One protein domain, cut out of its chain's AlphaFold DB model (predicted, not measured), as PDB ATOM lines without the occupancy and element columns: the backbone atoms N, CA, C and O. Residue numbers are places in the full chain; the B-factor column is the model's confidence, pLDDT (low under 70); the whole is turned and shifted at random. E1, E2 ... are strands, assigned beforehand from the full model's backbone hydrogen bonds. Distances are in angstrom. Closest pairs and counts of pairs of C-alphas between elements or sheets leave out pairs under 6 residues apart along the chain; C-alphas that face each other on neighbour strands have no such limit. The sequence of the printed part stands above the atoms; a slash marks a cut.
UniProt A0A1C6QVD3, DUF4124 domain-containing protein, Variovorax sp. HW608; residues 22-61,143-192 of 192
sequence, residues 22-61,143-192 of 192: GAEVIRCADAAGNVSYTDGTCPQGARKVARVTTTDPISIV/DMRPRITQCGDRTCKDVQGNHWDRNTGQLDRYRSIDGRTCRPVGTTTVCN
ATOM      1  N   GLY A  22      40.836  13.918 -40.065       55.16
ATOM      2  CA  GLY A  22      40.159  14.655 -41.131       55.16
ATOM      3  C   GLY A  22      41.030  15.804 -41.633       55.16
ATOM      4  O   GLY A  22      41.809  16.368 -40.863       55.16
ATOM      5  N   ALA A  23      40.914  16.155 -42.911       66.06
ATOM      6  CA  ALA A  23      41.548  17.343 -43.466       66.06
ATOM      7  C   ALA A  23      41.004  18.584 -42.739       66.06
ATOM      8  O   ALA A  23      39.790  18.796 -42.669       66.06
ATOM      9  N   GLU A  24      41.892  19.395 -42.160       68.38
ATOM     10  CA  GLU A  24      41.487  20.643 -41.511       68.38
ATOM     11  C   GLU A  24      41.316  21.719 -42.585       68.38
ATOM     12  O   GLU A  24      42.292  22.190 -43.164       68.38
ATOM     13  N   VAL A  25      40.072  22.129 -42.841       76.31
ATOM     14  CA  VAL A  25      39.784  23.264 -43.722       76.31
ATOM     15  C   VAL A  25      39.446  24.472 -42.860       76.31
ATOM     16  O   VAL A  25      38.548  24.458 -42.019       76.31
ATOM     17  N   ILE A  26      40.174  25.560 -43.047       81.31
ATOM     18  CA  ILE A  26      39.986  26.810 -42.328       81.31
ATOM     19  C   ILE A  26      38.961  27.663 -43.067       81.31
ATOM     20  O   ILE A  26      39.097  27.967 -44.250       81.31
ATOM     21  N   ARG A  27      37.934  28.096 -42.333       82.88
ATOM     22  CA  ARG A  27      36.952  29.068 -42.802       82.88
ATOM     23  C   ARG A  27      37.443  30.470 -42.471       82.88
ATOM     24  O   ARG A  27      37.457  30.872 -41.304       82.88
ATOM     25  N   CYS A  28      37.835  31.206 -43.494       82.50
ATOM     26  CA  CYS A  28      38.241  32.599 -43.413       82.50
ATOM     27  C   CYS A  28      37.069  33.497 -43.776       82.50
ATOM     28  O   CYS A  28      36.234  33.128 -44.596       82.50
ATOM     29  N   ALA A  29      37.004  34.683 -43.188       81.44
ATOM     30  CA  ALA A  29      36.078  35.690 -43.662       81.44
ATOM     31  C   ALA A  29      36.701  37.074 -43.711       81.44
ATOM     32  O   ALA A  29      37.440  37.468 -42.806       81.44
ATOM     33  N   ASP A  30      36.398  37.788 -44.784       78.19
ATOM     34  CA  ASP A  30      36.934  39.115 -45.053       78.19
ATOM     35  C   ASP A  30      36.166  40.221 -44.301       78.19
ATOM     36  O   ASP A  30      35.184  39.983 -43.582       78.19
ATOM     37  N   ALA A  31      36.634  41.462 -44.450       73.62
ATOM     38  CA  ALA A  31      35.983  42.642 -43.882       73.62
ATOM     39  C   ALA A  31      34.580  42.906 -44.469       73.62
ATOM     40  O   ALA A  31      33.745  43.523 -43.804       73.62
ATOM     41  N   ALA A  32      34.297  42.414 -45.679       70.50
ATOM     42  CA  ALA A  32      32.988  42.502 -46.318       70.50
ATOM     43  C   ALA A  32      32.010  41.416 -45.820       70.50
ATOM     44  O   ALA A  32      30.803  41.517 -46.054       70.50
ATOM     45  N   GLY A  33      32.487  40.424 -45.066       68.69
ATOM     46  CA  GLY A  33      31.695  39.300 -44.577       68.69
ATOM     47  C   GLY A  33      31.545  38.162 -45.588       68.69
ATOM     48  O   GLY A  33      30.675  37.314 -45.400       68.69
ATOM     49  N   ASN A  34      32.361  38.130 -46.643       71.44
ATOM     50  CA  ASN A  34      32.446  36.970 -47.518       71.44
ATOM     51  C   ASN A  34      33.273  35.890 -46.836       71.44
ATOM     52  O   ASN A  34      34.302  36.165 -46.219       71.44
ATOM     53  N   VAL A  35      32.818  34.653 -46.974       76.38
ATOM     54  CA  VAL A  35      33.458  33.479 -46.395       76.38
ATOM     55  C   VAL A  35      34.294  32.789 -47.473       76.38
ATOM     56  O   VAL A  35      33.890  32.720 -48.623       76.38
ATOM     57  N   SER A  36      35.477  32.299 -47.143       73.31
ATOM     58  CA  SER A  36      36.316  31.500 -48.038       73.31
ATOM     59  C   SER A  36      36.909  30.332 -47.265       73.31
ATOM     60  O   SER A  36      37.056  30.393 -46.041       73.31
ATOM     61  N   TYR A  37      37.214  29.250 -47.972       80.06
ATOM     62  CA  TYR A  37      37.798  28.048 -47.394       80.06
ATOM     63  C   TYR A  37      39.231  27.899 -47.895       80.06
ATOM     64  O   TYR A  37      39.496  28.040 -49.088       80.06
ATOM     65  N   THR A  38      40.149  27.633 -46.976       77.56
ATOM     66  CA  THR A  38      41.570  27.419 -47.259       77.56
ATOM     67  C   THR A  38      42.101  26.320 -46.353       77.56
ATOM     68  O   THR A  38      41.652  26.170 -45.223       77.56
ATOM     69  N   ASP A  39      43.037  25.530 -46.845       73.31
ATOM     70  CA  ASP A  39      43.798  24.536 -46.087       73.31
ATOM     71  C   ASP A  39      45.000  25.156 -45.345       73.31
ATOM     72  O   ASP A  39      45.667  24.481 -44.563       73.31
ATOM     73  N   GLY A  40      45.252  26.457 -45.542       77.00
ATOM     74  CA  GLY A  40      46.341  27.204 -44.917       77.00
ATOM     75  C   GLY A  40      45.892  28.441 -44.135       77.00
ATOM     76  O   GLY A  40      44.812  28.518 -43.549       77.00
ATOM     77  N   THR A  41      46.761  29.445 -44.078       80.50
ATOM     78  CA  THR A  41      46.493  30.701 -43.368       80.50
ATOM     79  C   THR A  41      45.466  31.559 -44.109       80.50
ATOM     80  O   THR A  41      45.438  31.596 -45.338       80.50
ATOM     81  N   CYS A  42      44.644  32.305 -43.363       81.50
ATOM     82  CA  CYS A  42      43.756  33.290 -43.976       81.50
ATOM     83  C   CYS A  42      44.565  34.403 -44.665       81.50
ATOM     84  O   CYS A  42      45.579  34.838 -44.112       81.50
ATOM     85  N   PRO A  43      44.118  34.888 -45.837       77.81
ATOM     86  CA  PRO A  43      44.769  35.987 -46.546       77.81
ATOM     87  C   PRO A  43      44.731  37.284 -45.724       77.81
ATOM     88  O   PRO A  43      43.908  37.447 -44.817       77.81
ATOM     89  N   GLN A  44      45.603  38.236 -46.062       75.75
ATOM     90  CA  GLN A  44      45.683  39.515 -45.359       75.75
ATOM     91  C   GLN A  44      44.335  40.259 -45.421       75.75
ATOM     92  O   GLN A  44      43.744  40.412 -46.486       75.75
ATOM     93  N   GLY A  45      43.832  40.697 -44.264       71.88
ATOM     94  CA  GLY A  45      42.517  41.342 -44.148       71.88
ATOM     95  C   GLY A  45      41.335  40.382 -43.947       71.88
ATOM     96  O   GLY A  45      40.227  40.847 -43.674       71.88
ATOM     97  N   ALA A  46      41.555  39.064 -44.003       78.06
ATOM     98  CA  ALA A  46      40.578  38.065 -43.582       78.06
ATOM     99  C   ALA A  46      40.917  37.492 -42.199       78.06
ATOM    100  O   ALA A  46      42.078  37.306 -41.839       78.06
ATOM    101  N   ARG A  47      39.880  37.179 -41.418       76.44
ATOM    102  CA  ARG A  47      40.006  36.551 -40.097       76.44
ATOM    103  C   ARG A  47      39.552  35.096 -40.132       76.44
ATOM    104  O   ARG A  47      38.583  34.765 -40.812       76.44
ATOM    105  N   LYS A  48      40.211  34.238 -39.350       80.56
ATOM    106  CA  LYS A  48      39.776  32.851 -39.124       80.56
ATOM    107  C   LYS A  48      38.465  32.865 -38.337       80.56
ATOM    108  O   LYS A  48      38.426  33.355 -37.213       80.56
ATOM    109  N   VAL A  49      37.393  32.362 -38.943       75.75
ATOM    110  CA  VAL A  49      36.047  32.303 -38.348       75.75
ATOM    111  C   VAL A  49      35.801  30.956 -37.688       75.75
ATOM    112  O   VAL A  49      35.224  30.901 -36.609       75.75
ATOM    113  N   ALA A  50      36.214  29.868 -38.335       69.31
ATOM    114  CA  ALA A  50      36.076  28.524 -37.790       69.31
ATOM    115  C   ALA A  50      37.126  27.587 -38.387       69.31
ATOM    116  O   ALA A  50      37.580  27.786 -39.515       69.31
ATOM    117  N   ARG A  51      37.484  26.547 -37.634       61.12
ATOM    118  CA  ARG A  51      38.044  25.324 -38.215       61.12
ATOM    119  C   ARG A  51      36.858  24.469 -38.636       61.12
ATOM    120  O   ARG A  51      35.963  24.248 -37.826       61.12
ATOM    121  N   VAL A  52      36.821  24.069 -39.896       65.12
ATOM    122  CA  VAL A  52      35.892  23.064 -40.395       65.12
ATOM    123  C   VAL A  52      36.696  21.784 -40.477       65.12
ATOM    124  O   VAL A  52      37.410  21.529 -41.446       65.12
ATOM    125  N   THR A  53      36.640  21.014 -39.398       58.69
ATOM    126  CA  THR A  53      37.046  19.619 -39.439       58.69
ATOM    127  C   THR A  53      36.075  18.928 -40.381       58.69
ATOM    128  O   THR A  53      34.865  19.023 -40.183       58.69
ATOM    129  N   THR A  54      36.570  18.209 -41.385       57.56
ATOM    130  CA  THR A  54      35.711  17.375 -42.239       57.56
ATOM    131  C   THR A  54      34.930  16.336 -41.444       57.56
ATOM    132  O   THR A  54      34.048  15.721 -42.002       57.56
ATOM    133  N   THR A  55      35.237  16.129 -40.164       46.38
ATOM    134  CA  THR A  55      34.529  15.220 -39.262       46.38
ATOM    135  C   THR A  55      33.323  15.869 -38.576       46.38
ATOM    136  O   THR A  55      32.372  15.155 -38.264       46.38
ATOM    137  N   ASP A  56      33.320  17.190 -38.360       46.47
ATOM    138  CA  ASP A  56      32.260  17.844 -37.588       46.47
ATOM    139  C   ASP A  56      31.101  18.275 -38.499       46.47
ATOM    140  O   ASP A  56      31.282  19.162 -39.343       46.47
ATOM    141  N   PRO A  57      29.903  17.679 -38.341       50.66
ATOM    142  CA  PRO A  57      28.732  18.059 -39.111       50.66
ATOM    143  C   PRO A  57      28.407  19.524 -38.830       50.66
ATOM    144  O   PRO A  57      28.144  19.913 -37.688       50.66
ATOM    145  N   ILE A  58      28.365  20.360 -39.867       52.50
ATOM    146  CA  ILE A  58      27.708  21.654 -39.709       52.50
ATOM    147  C   ILE A  58      26.215  21.361 -39.663       52.50
ATOM    148  O   ILE A  58      25.692  20.692 -40.553       52.50
ATOM    149  N   SER A  59      25.514  21.857 -38.643       49.88
ATOM    150  CA  SER A  59      24.054  21.824 -38.643       49.88
ATOM    151  C   SER A  59      23.561  22.565 -39.886       49.88
ATOM    152  O   SER A  59      23.602  23.797 -39.939       49.88
ATOM    153  N   ILE A  60      23.130  21.803 -40.894       50.94
ATOM    154  CA  ILE A  60      22.395  22.298 -42.052       50.94
ATOM    155  C   ILE A  60      21.047  22.744 -41.494       50.94
ATOM    156  O   ILE A  60      20.089  21.979 -41.455       50.94
ATOM    157  N   VAL A  61      20.983  23.974 -40.989       51.44
ATOM    158  CA  VAL A  61      19.704  24.626 -40.726       51.44
ATOM    159  C   VAL A  61      19.142  24.941 -42.105       51.44
ATOM    160  O   VAL A  61      19.383  26.006 -42.675       51.44
ATOM    161  N   ASP A 143      25.915  36.782 -39.687       64.50
ATOM    162  CA  ASP A 143      25.995  35.328 -39.652       64.50
ATOM    163  C   ASP A 143      26.905  34.862 -40.797       64.50
ATOM    164  O   ASP A 143      26.565  34.998 -41.973       64.50
ATOM    165  N   MET A 144      28.090  34.386 -40.414       64.38
ATOM    166  CA  MET A 144      29.163  33.905 -41.289       64.38
ATOM    167  C   MET A 144      29.067  32.392 -41.527       64.38
ATOM    168  O   MET A 144      30.040  31.760 -41.949       64.38
ATOM    169  N   ARG A 145      27.942  31.766 -41.164       70.81
ATOM    170  CA  ARG A 145      27.681  30.367 -41.499       70.81
ATOM    171  C   ARG A 145      27.425  30.229 -43.005       70.81
ATOM    172  O   ARG A 145      26.865  31.143 -43.617       70.81
ATOM    173  N   PRO A 146      27.826  29.100 -43.616       72.06
ATOM    174  CA  PRO A 146      27.505  28.821 -45.009       72.06
ATOM    175  C   PRO A 146      25.987  28.848 -45.207       72.06
ATOM    176  O   PRO A 146      25.237  28.155 -44.522       72.06
ATOM    177  N   ARG A 147      25.534  29.689 -46.139       79.44
ATOM    178  CA  ARG A 147      24.120  29.807 -46.491       79.44
ATOM    179  C   ARG A 147      23.789  28.792 -47.567       79.44
ATOM    180  O   ARG A 147      24.084  29.018 -48.738       79.44
ATOM    181  N   ILE A 148      23.192  27.688 -47.147       83.44
ATOM    182  CA  ILE A 148      22.731  26.628 -48.035       83.44
ATOM    183  C   ILE A 148      21.537  27.141 -48.845       83.44
ATOM    184  O   ILE A 148      20.545  27.592 -48.275       83.44
ATOM    185  N   THR A 149      21.651  27.118 -50.171       83.62
ATOM    186  CA  THR A 149      20.622  27.615 -51.100       83.62
ATOM    187  C   THR A 149      19.823  26.490 -51.728       83.62
ATOM    188  O   THR A 149      18.630  26.651 -51.968       83.62
ATOM    189  N   GLN A 150      20.467  25.356 -52.001       84.06
ATOM    190  CA  GLN A 150      19.846  24.242 -52.703       84.06
ATOM    191  C   GLN A 150      20.312  22.918 -52.107       84.06
ATOM    192  O   GLN A 150      21.501  22.621 -52.128       84.06
ATOM    193  N   CYS A 151      19.384  22.089 -51.639       87.31
ATOM    194  CA  CYS A 151      19.668  20.709 -51.254       87.31
ATOM    195  C   CYS A 151      18.971  19.747 -52.211       87.31
ATOM    196  O   CYS A 151      17.761  19.827 -52.401       87.31
ATOM    197  N   GLY A 152      19.748  18.854 -52.821       84.31
ATOM    198  CA  GLY A 152      19.230  17.684 -53.524       84.31
ATOM    199  C   GLY A 152      19.131  16.474 -52.594       84.31
ATOM    200  O   GLY A 152      19.187  16.595 -51.368       84.31
ATOM    201  N   ASP A 153      19.045  15.282 -53.178       82.00
ATOM    202  CA  ASP A 153      18.844  14.045 -52.410       82.00
ATOM    203  C   ASP A 153      20.051  13.667 -51.543       82.00
ATOM    204  O   ASP A 153      19.886  13.135 -50.450       82.00
ATOM    205  N   ARG A 154      21.274  13.968 -52.001       83.38
ATOM    206  CA  ARG A 154      22.523  13.610 -51.298       83.38
ATOM    207  C   ARG A 154      23.478  14.769 -51.048       83.38
ATOM    208  O   ARG A 154      24.354  14.654 -50.201       83.38
ATOM    209  N   THR A 155      23.316  15.883 -51.758       87.31
ATOM    210  CA  THR A 155      24.249  17.015 -51.678       87.31
ATOM    211  C   THR A 155      23.512  18.333 -51.529       87.31
ATOM    212  O   THR A 155      22.554  18.592 -52.261       87.31
ATOM    213  N   CYS A 156      24.015  19.191 -50.654       87.81
ATOM    214  CA  CYS A 156      23.607  20.577 -50.509       87.81
ATOM    215  C   CYS A 156      24.645  21.513 -51.132       87.81
ATOM    216  O   CYS A 156      25.838  21.235 -51.107       87.81
ATOM    217  N   LYS A 157      24.190  22.625 -51.702       88.62
ATOM    218  CA  LYS A 157      25.007  23.691 -52.277       88.62
ATOM    219  C   LYS A 157      24.766  24.985 -51.520       88.62
ATOM    220  O   LYS A 157      23.623  25.296 -51.179       88.62
ATOM    221  N   ASP A 158      25.828  25.740 -51.279       86.06
ATOM    222  CA  ASP A 158      25.728  27.088 -50.724       86.06
ATOM    223  C   ASP A 158      25.732  28.187 -51.800       86.06
ATOM    224  O   ASP A 158      25.913  27.927 -52.991       86.06
ATOM    225  N   VAL A 159      25.532  29.437 -51.366       81.00
ATOM    226  CA  VAL A 159      25.596  30.644 -52.219       81.00
ATOM    227  C   VAL A 159      26.913  30.797 -52.988       81.00
ATOM    228  O   VAL A 159      26.957  31.528 -53.973       81.00
ATOM    229  N   GLN A 160      27.986  30.137 -52.550       76.62
ATOM    230  CA  GLN A 160      29.317  30.215 -53.155       76.62
ATOM    231  C   GLN A 160      29.609  29.010 -54.060       76.62
ATOM    232  O   GLN A 160      30.672  28.938 -54.676       76.62
ATOM    233  N   GLY A 161      28.663  28.073 -54.167       81.62
ATOM    234  CA  GLY A 161      28.791  26.858 -54.959       81.62
ATOM    235  C   GLY A 161      29.586  25.744 -54.277       81.62
ATOM    236  O   GLY A 161      29.951  24.784 -54.957       81.62
ATOM    237  N   ASN A 162      29.855  25.829 -52.970       86.12
ATOM    238  CA  ASN A 162      30.457  24.713 -52.242       86.12
ATOM    239  C   ASN A 162      29.417  23.614 -52.028       86.12
ATOM    240  O   ASN A 162      28.238  23.899 -51.817       86.12
ATOM    241  N   HIS A 163      29.867  22.365 -52.075       88.50
ATOM    242  CA  HIS A 163      29.037  21.189 -51.892       88.50
ATOM    243  C   HIS A 163      29.254  20.567 -50.521       88.50
ATOM    244  O   HIS A 163      30.381  20.290 -50.109       88.50
ATOM    245  N   TRP A 164      28.137  20.270 -49.882       86.94
ATOM    246  CA  TRP A 164      28.033  19.642 -48.583       86.94
ATOM    247  C   TRP A 164      27.315  18.309 -48.744       86.94
ATOM    248  O   TRP A 164      26.328  18.227 -49.478       86.94
ATOM    249  N   ASP A 165      27.780  17.269 -48.071       85.38
ATOM    250  CA  ASP A 165      27.018  16.036 -47.941       85.38
ATOM    251  C   ASP A 165      25.795  16.301 -47.055       85.38
ATOM    252  O   ASP A 165      25.893  16.909 -45.987       85.38
ATOM    253  N   ARG A 166      24.617  15.888 -47.521       81.62
ATOM    254  CA  ARG A 166      23.356  16.156 -46.819       81.62
ATOM    255  C   ARG A 166      23.218  15.345 -45.530       81.62
ATOM    256  O   ARG A 166      22.608  15.825 -44.582       81.62
ATOM    257  N   ASN A 167      23.736  14.122 -45.517       79.56
ATOM    258  CA  ASN A 167      23.564  13.189 -44.409       79.56
ATOM    259  C   ASN A 167      24.563  13.479 -43.293       79.56
ATOM    260  O   ASN A 167      24.225  13.382 -42.118       79.56
ATOM    261  N   THR A 168      25.793  13.833 -43.665       76.81
ATOM    262  CA  THR A 168      26.874  14.081 -42.712       76.81
ATOM    263  C   THR A 168      27.085  15.563 -42.432       76.81
ATOM    264  O   THR A 168      27.792  15.890 -41.490       76.81
ATOM    265  N   GLY A 169      26.524  16.481 -43.224       76.94
ATOM    266  CA  GLY A 169      26.789  17.917 -43.079       76.94
ATOM    267  C   GLY A 169      28.248  18.301 -43.340       76.94
ATOM    268  O   GLY A 169      28.660  19.407 -42.984       76.94
ATOM    269  N   GLN A 170      29.039  17.393 -43.920       81.50
ATOM    270  CA  GLN A 170      30.462  17.582 -44.176       81.50
ATOM    271  C   GLN A 170      30.689  18.243 -45.531       81.50
ATOM    272  O   GLN A 170      29.895  18.102 -46.458       81.50
ATOM    273  N   LEU A 171      31.800  18.962 -45.657       84.12
ATOM    274  CA  LEU A 171      32.200  19.597 -46.907       84.12
ATOM    275  C   LEU A 171      32.790  18.547 -47.864       84.12
ATOM    276  O   LEU A 171      33.847  17.998 -47.577       84.12
ATOM    277  N   ASP A 172      32.146  18.287 -49.003       85.88
ATOM    278  CA  ASP A 172      32.644  17.358 -50.045       85.88
ATOM    279  C   ASP A 172      33.489  18.091 -51.102       85.88
ATOM    280  O   ASP A 172      34.448  17.559 -51.669       85.88
ATOM    281  N   ARG A 173      33.145  19.348 -51.396       86.88
ATOM    282  CA  ARG A 173      33.851  20.150 -52.401       86.88
ATOM    283  C   ARG A 173      33.712  21.630 -52.103       86.88
ATOM    284  O   ARG A 173      32.614  22.096 -51.825       86.88
ATOM    285  N   TYR A 174      34.788  22.387 -52.260       86.44
ATOM    286  CA  TYR A 174      34.757  23.840 -52.128       86.44
ATOM    287  C   TYR A 174      35.574  24.528 -53.212       86.44
ATOM    288  O   TYR A 174      36.447  23.917 -53.829       86.44
ATOM    289  N   ARG A 175      35.303  25.813 -53.448       84.12
ATOM    290  CA  ARG A 175      36.232  26.666 -54.193       84.12
ATOM    291  C   ARG A 175      37.223  27.300 -53.230       84.12
ATOM    292  O   ARG A 175      36.823  28.001 -52.302       84.12
ATOM    293  N   SER A 176      38.507  27.046 -53.460       80.81
ATOM    294  CA  SER A 176      39.579  27.762 -52.773       80.81
ATOM    295  C   SER A 176      39.569  29.233 -53.177       80.81
ATOM    296  O   SER A 176      39.014  29.619 -54.211       80.81
ATOM    297  N   ILE A 177      40.230  30.051 -52.366       75.69
ATOM    298  CA  ILE A 177      40.470  31.460 -52.659       75.69
ATOM    299  C   ILE A 177      41.214  31.676 -53.982       75.69
ATOM    300  O   ILE A 177      40.951  32.652 -54.678       75.69
ATOM    301  N   ASP A 178      42.045  30.715 -54.389       79.31
ATOM    302  CA  ASP A 178      42.758  30.737 -55.672       79.31
ATOM    303  C   ASP A 178      41.848  30.396 -56.867       79.31
ATOM    304  O   ASP A 178      42.310  30.202 -57.990       79.31
ATOM    305  N   GLY A 179      40.542  30.235 -56.635       81.00
ATOM    306  CA  GLY A 179      39.541  29.882 -57.640       81.00
ATOM    307  C   GLY A 179      39.506  28.399 -58.017       81.00
ATOM    308  O   GLY A 179      38.569  27.983 -58.707       81.00
ATOM    309  N   ARG A 180      40.478  27.604 -57.546       84.94
ATOM    310  CA  ARG A 180      40.566  26.149 -57.752       84.94
ATOM    311  C   ARG A 180      39.453  25.405 -57.034       84.94
ATOM    312  O   ARG A 180      38.972  25.842 -55.989       84.94
ATOM    313  N   THR A 181      39.068  24.257 -57.578       87.50
ATOM    314  CA  THR A 181      38.069  23.395 -56.945       87.50
ATOM    315  C   THR A 181      38.775  22.343 -56.109       87.50
ATOM    316  O   THR A 181      39.473  21.482 -56.636       87.50
ATOM    317  N   CYS A 182      38.569  22.404 -54.802       86.12
ATOM    318  CA  CYS A 182      39.224  21.555 -53.825       86.12
ATOM    319  C   CYS A 182      38.257  20.532 -53.239       86.12
ATOM    320  O   CYS A 182      37.062  20.796 -53.079       86.12
ATOM    321  N   ARG A 183      38.783  19.349 -52.922       87.44
ATOM    322  CA  ARG A 183      38.058  18.274 -52.242       87.44
ATOM    323  C   ARG A 183      38.904  17.736 -51.091       87.44
ATOM    324  O   ARG A 183      40.068  17.403 -51.324       87.44
ATOM    325  N   PRO A 184      38.348  17.635 -49.879       82.31
ATOM    326  CA  PRO A 184      39.010  16.925 -48.801       82.31
ATOM    327  C   PRO A 184      38.968  15.414 -49.061       82.31
ATOM    328  O   PRO A 184      37.919  14.843 -49.354       82.31
ATOM    329  N   VAL A 185      40.121  14.760 -48.959       80.12
ATOM    330  CA  VAL A 185      40.303  13.315 -49.111       80.12
ATOM    331  C   VAL A 185      41.147  12.826 -47.933       80.12
ATOM    332  O   VAL A 185      42.362  13.044 -47.877       80.12
ATOM    333  N   GLY A 186      40.493  12.190 -46.958       78.00
ATOM    334  CA  GLY A 186      41.133  11.789 -45.702       78.00
ATOM    335  C   GLY A 186      41.640  13.006 -44.923       78.00
ATOM    336  O   GLY A 186      40.846  13.866 -44.555       78.00
ATOM    337  N   THR A 187      42.957  13.082 -44.716       71.50
ATOM    338  CA  THR A 187      43.671  14.194 -44.054       71.50
ATOM    339  C   THR A 187      44.128  15.302 -44.993       71.50
ATOM    340  O   THR A 187      44.666  16.308 -44.536       71.50
ATOM    341  N   THR A 188      43.975  15.112 -46.300       75.00
ATOM    342  CA  THR A 188      44.563  15.996 -47.310       75.00
ATOM    343  C   THR A 188      43.490  16.691 -48.126       75.00
ATOM    344  O   THR A 188      42.368  16.203 -48.238       75.00
ATOM    345  N   THR A 189      43.846  17.817 -48.733       82.62
ATOM    346  CA  THR A 189      42.999  18.508 -49.703       82.62
ATOM    347  C   THR A 189      43.609  18.351 -51.089       82.62
ATOM    348  O   THR A 189      44.784  18.644 -51.293       82.62
ATOM    349  N   VAL A 190      42.804  17.917 -52.060       84.75
ATOM    350  CA  VAL A 190      43.199  17.842 -53.471       84.75
ATOM    351  C   VAL A 190      42.467  18.928 -54.249       84.75
ATOM    352  O   VAL A 190      41.235  18.933 -54.291       84.75
ATOM    353  N   CYS A 191      43.215  19.836 -54.876       88.44
ATOM    354  CA  CYS A 191      42.676  20.931 -55.680       88.44
ATOM    355  C   CYS A 191      43.009  20.737 -57.163       88.44
ATOM    356  O   CYS A 191      44.169  20.502 -57.496       88.44
ATOM    357  N   ASN A 192      42.001  20.877 -58.030       84.19
ATOM    358  CA  ASN A 192      42.141  20.898 -59.491       84.19
ATOM    359  C   ASN A 192      41.752  22.265 -60.062       84.19
ATOM    360  O   ASN A 192      40.864  22.935 -59.470       84.19
TER     361      ASN A 192
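AT A GLANCE: This is residues 22 to 61 and 143 to 192 of the 192 residues of the protein "DUF4124 domain-containing protein" of Variovorax sp. HW608 (UniProt A0A1C6QVD3). A loose two-sheet sandwich, only partly face to face: a long, twisted wall of six short strands, E4 to E9, each folding back on the one before, has a small three-stranded sheet over its E7 part, with strand E2 nearest to it. The E4, E5 and E6 end of the wall reaches out past the small sheet. The printed part has 90 residues with nine named strands, E1 to E9 in chain order, and no named helix; the class is all strand, though only 42 residues are in named strands. The orders are E4 E5 E6 E7 E8 E9 and E2 E1 E3, both antiparallel. The whole is compact, with a radius of gyration of the C-alphas of 12.2 A and spans of 37 by 28 by 22 A.

IN THESE COORDINATES: Start in the large sheet at C-alpha 148, (22.731, 26.628, -48.035), where E4 runs to residue 151. Read on through E5, residues 155 to 158, E6, residues 163 to 165, and E7, residues 171 to 175. Then come E8, residues 181 to 185, 13.0 A long, and E9, residues 188 to 191, ending at C-alpha 191, (42.676, 20.931, -55.680). For the small sheet, find C-alpha 24 at (41.487, 20.643, -41.511); from there E1 runs 16.1 A to residue 29. E2 is residues 35 to 38, and E3, residues 47 to 53, spans 17.2 A.

HOW THE PARTS SIT: E4 to E9 form a meander, each strand the antiparallel neighbour of the one before; the sheet is only just strongly twisted, with C-alphas up to 4.0 A off its best plane. Look for N 157 and O 150 at 2.7 A between E4 and E5, and N 156 and O 164 at 2.8 A between E5 and E6. E6 and E7 have N 163 and O 173 at 2.8 A; E7 and E8 have N 182 and O 174 at 2.8 A. In the hairpin E8 and E9, N 183 and O 190 are 2.8 A apart. E7 is staggered: residues 171 to 173 pair with E6, 174 to 175 with E8. The two sheets make a sandwich, two sheets face to face, their best planes 21 degrees apart. The closest C-alphas of E2 and E7 are those of Tyr 37 and Tyr 174, 7.0 A apart. In the small sheet, N 26 and O 38 are 2.7 A apart between E1 and E2, and N 49 and O 27 2.8 A between E3 and E1. E1 and E9 are apart, but only just, at 8.0 A.

THE WHOLE: The farthest C-alphas, those of Gln 44 and Asp 153, are 37.7 A apart. Residues 62 to 142 are not printed; C-alphas 61 and 143 are 12.5 A apart across this cut. Of the links printed whole, E2 to E3 is short and the others are tight. Mean pLDDT of the printed part is 76.2; look for values under 70 at residues 22 to 24, 33, 50 to 61 and 143 to 144.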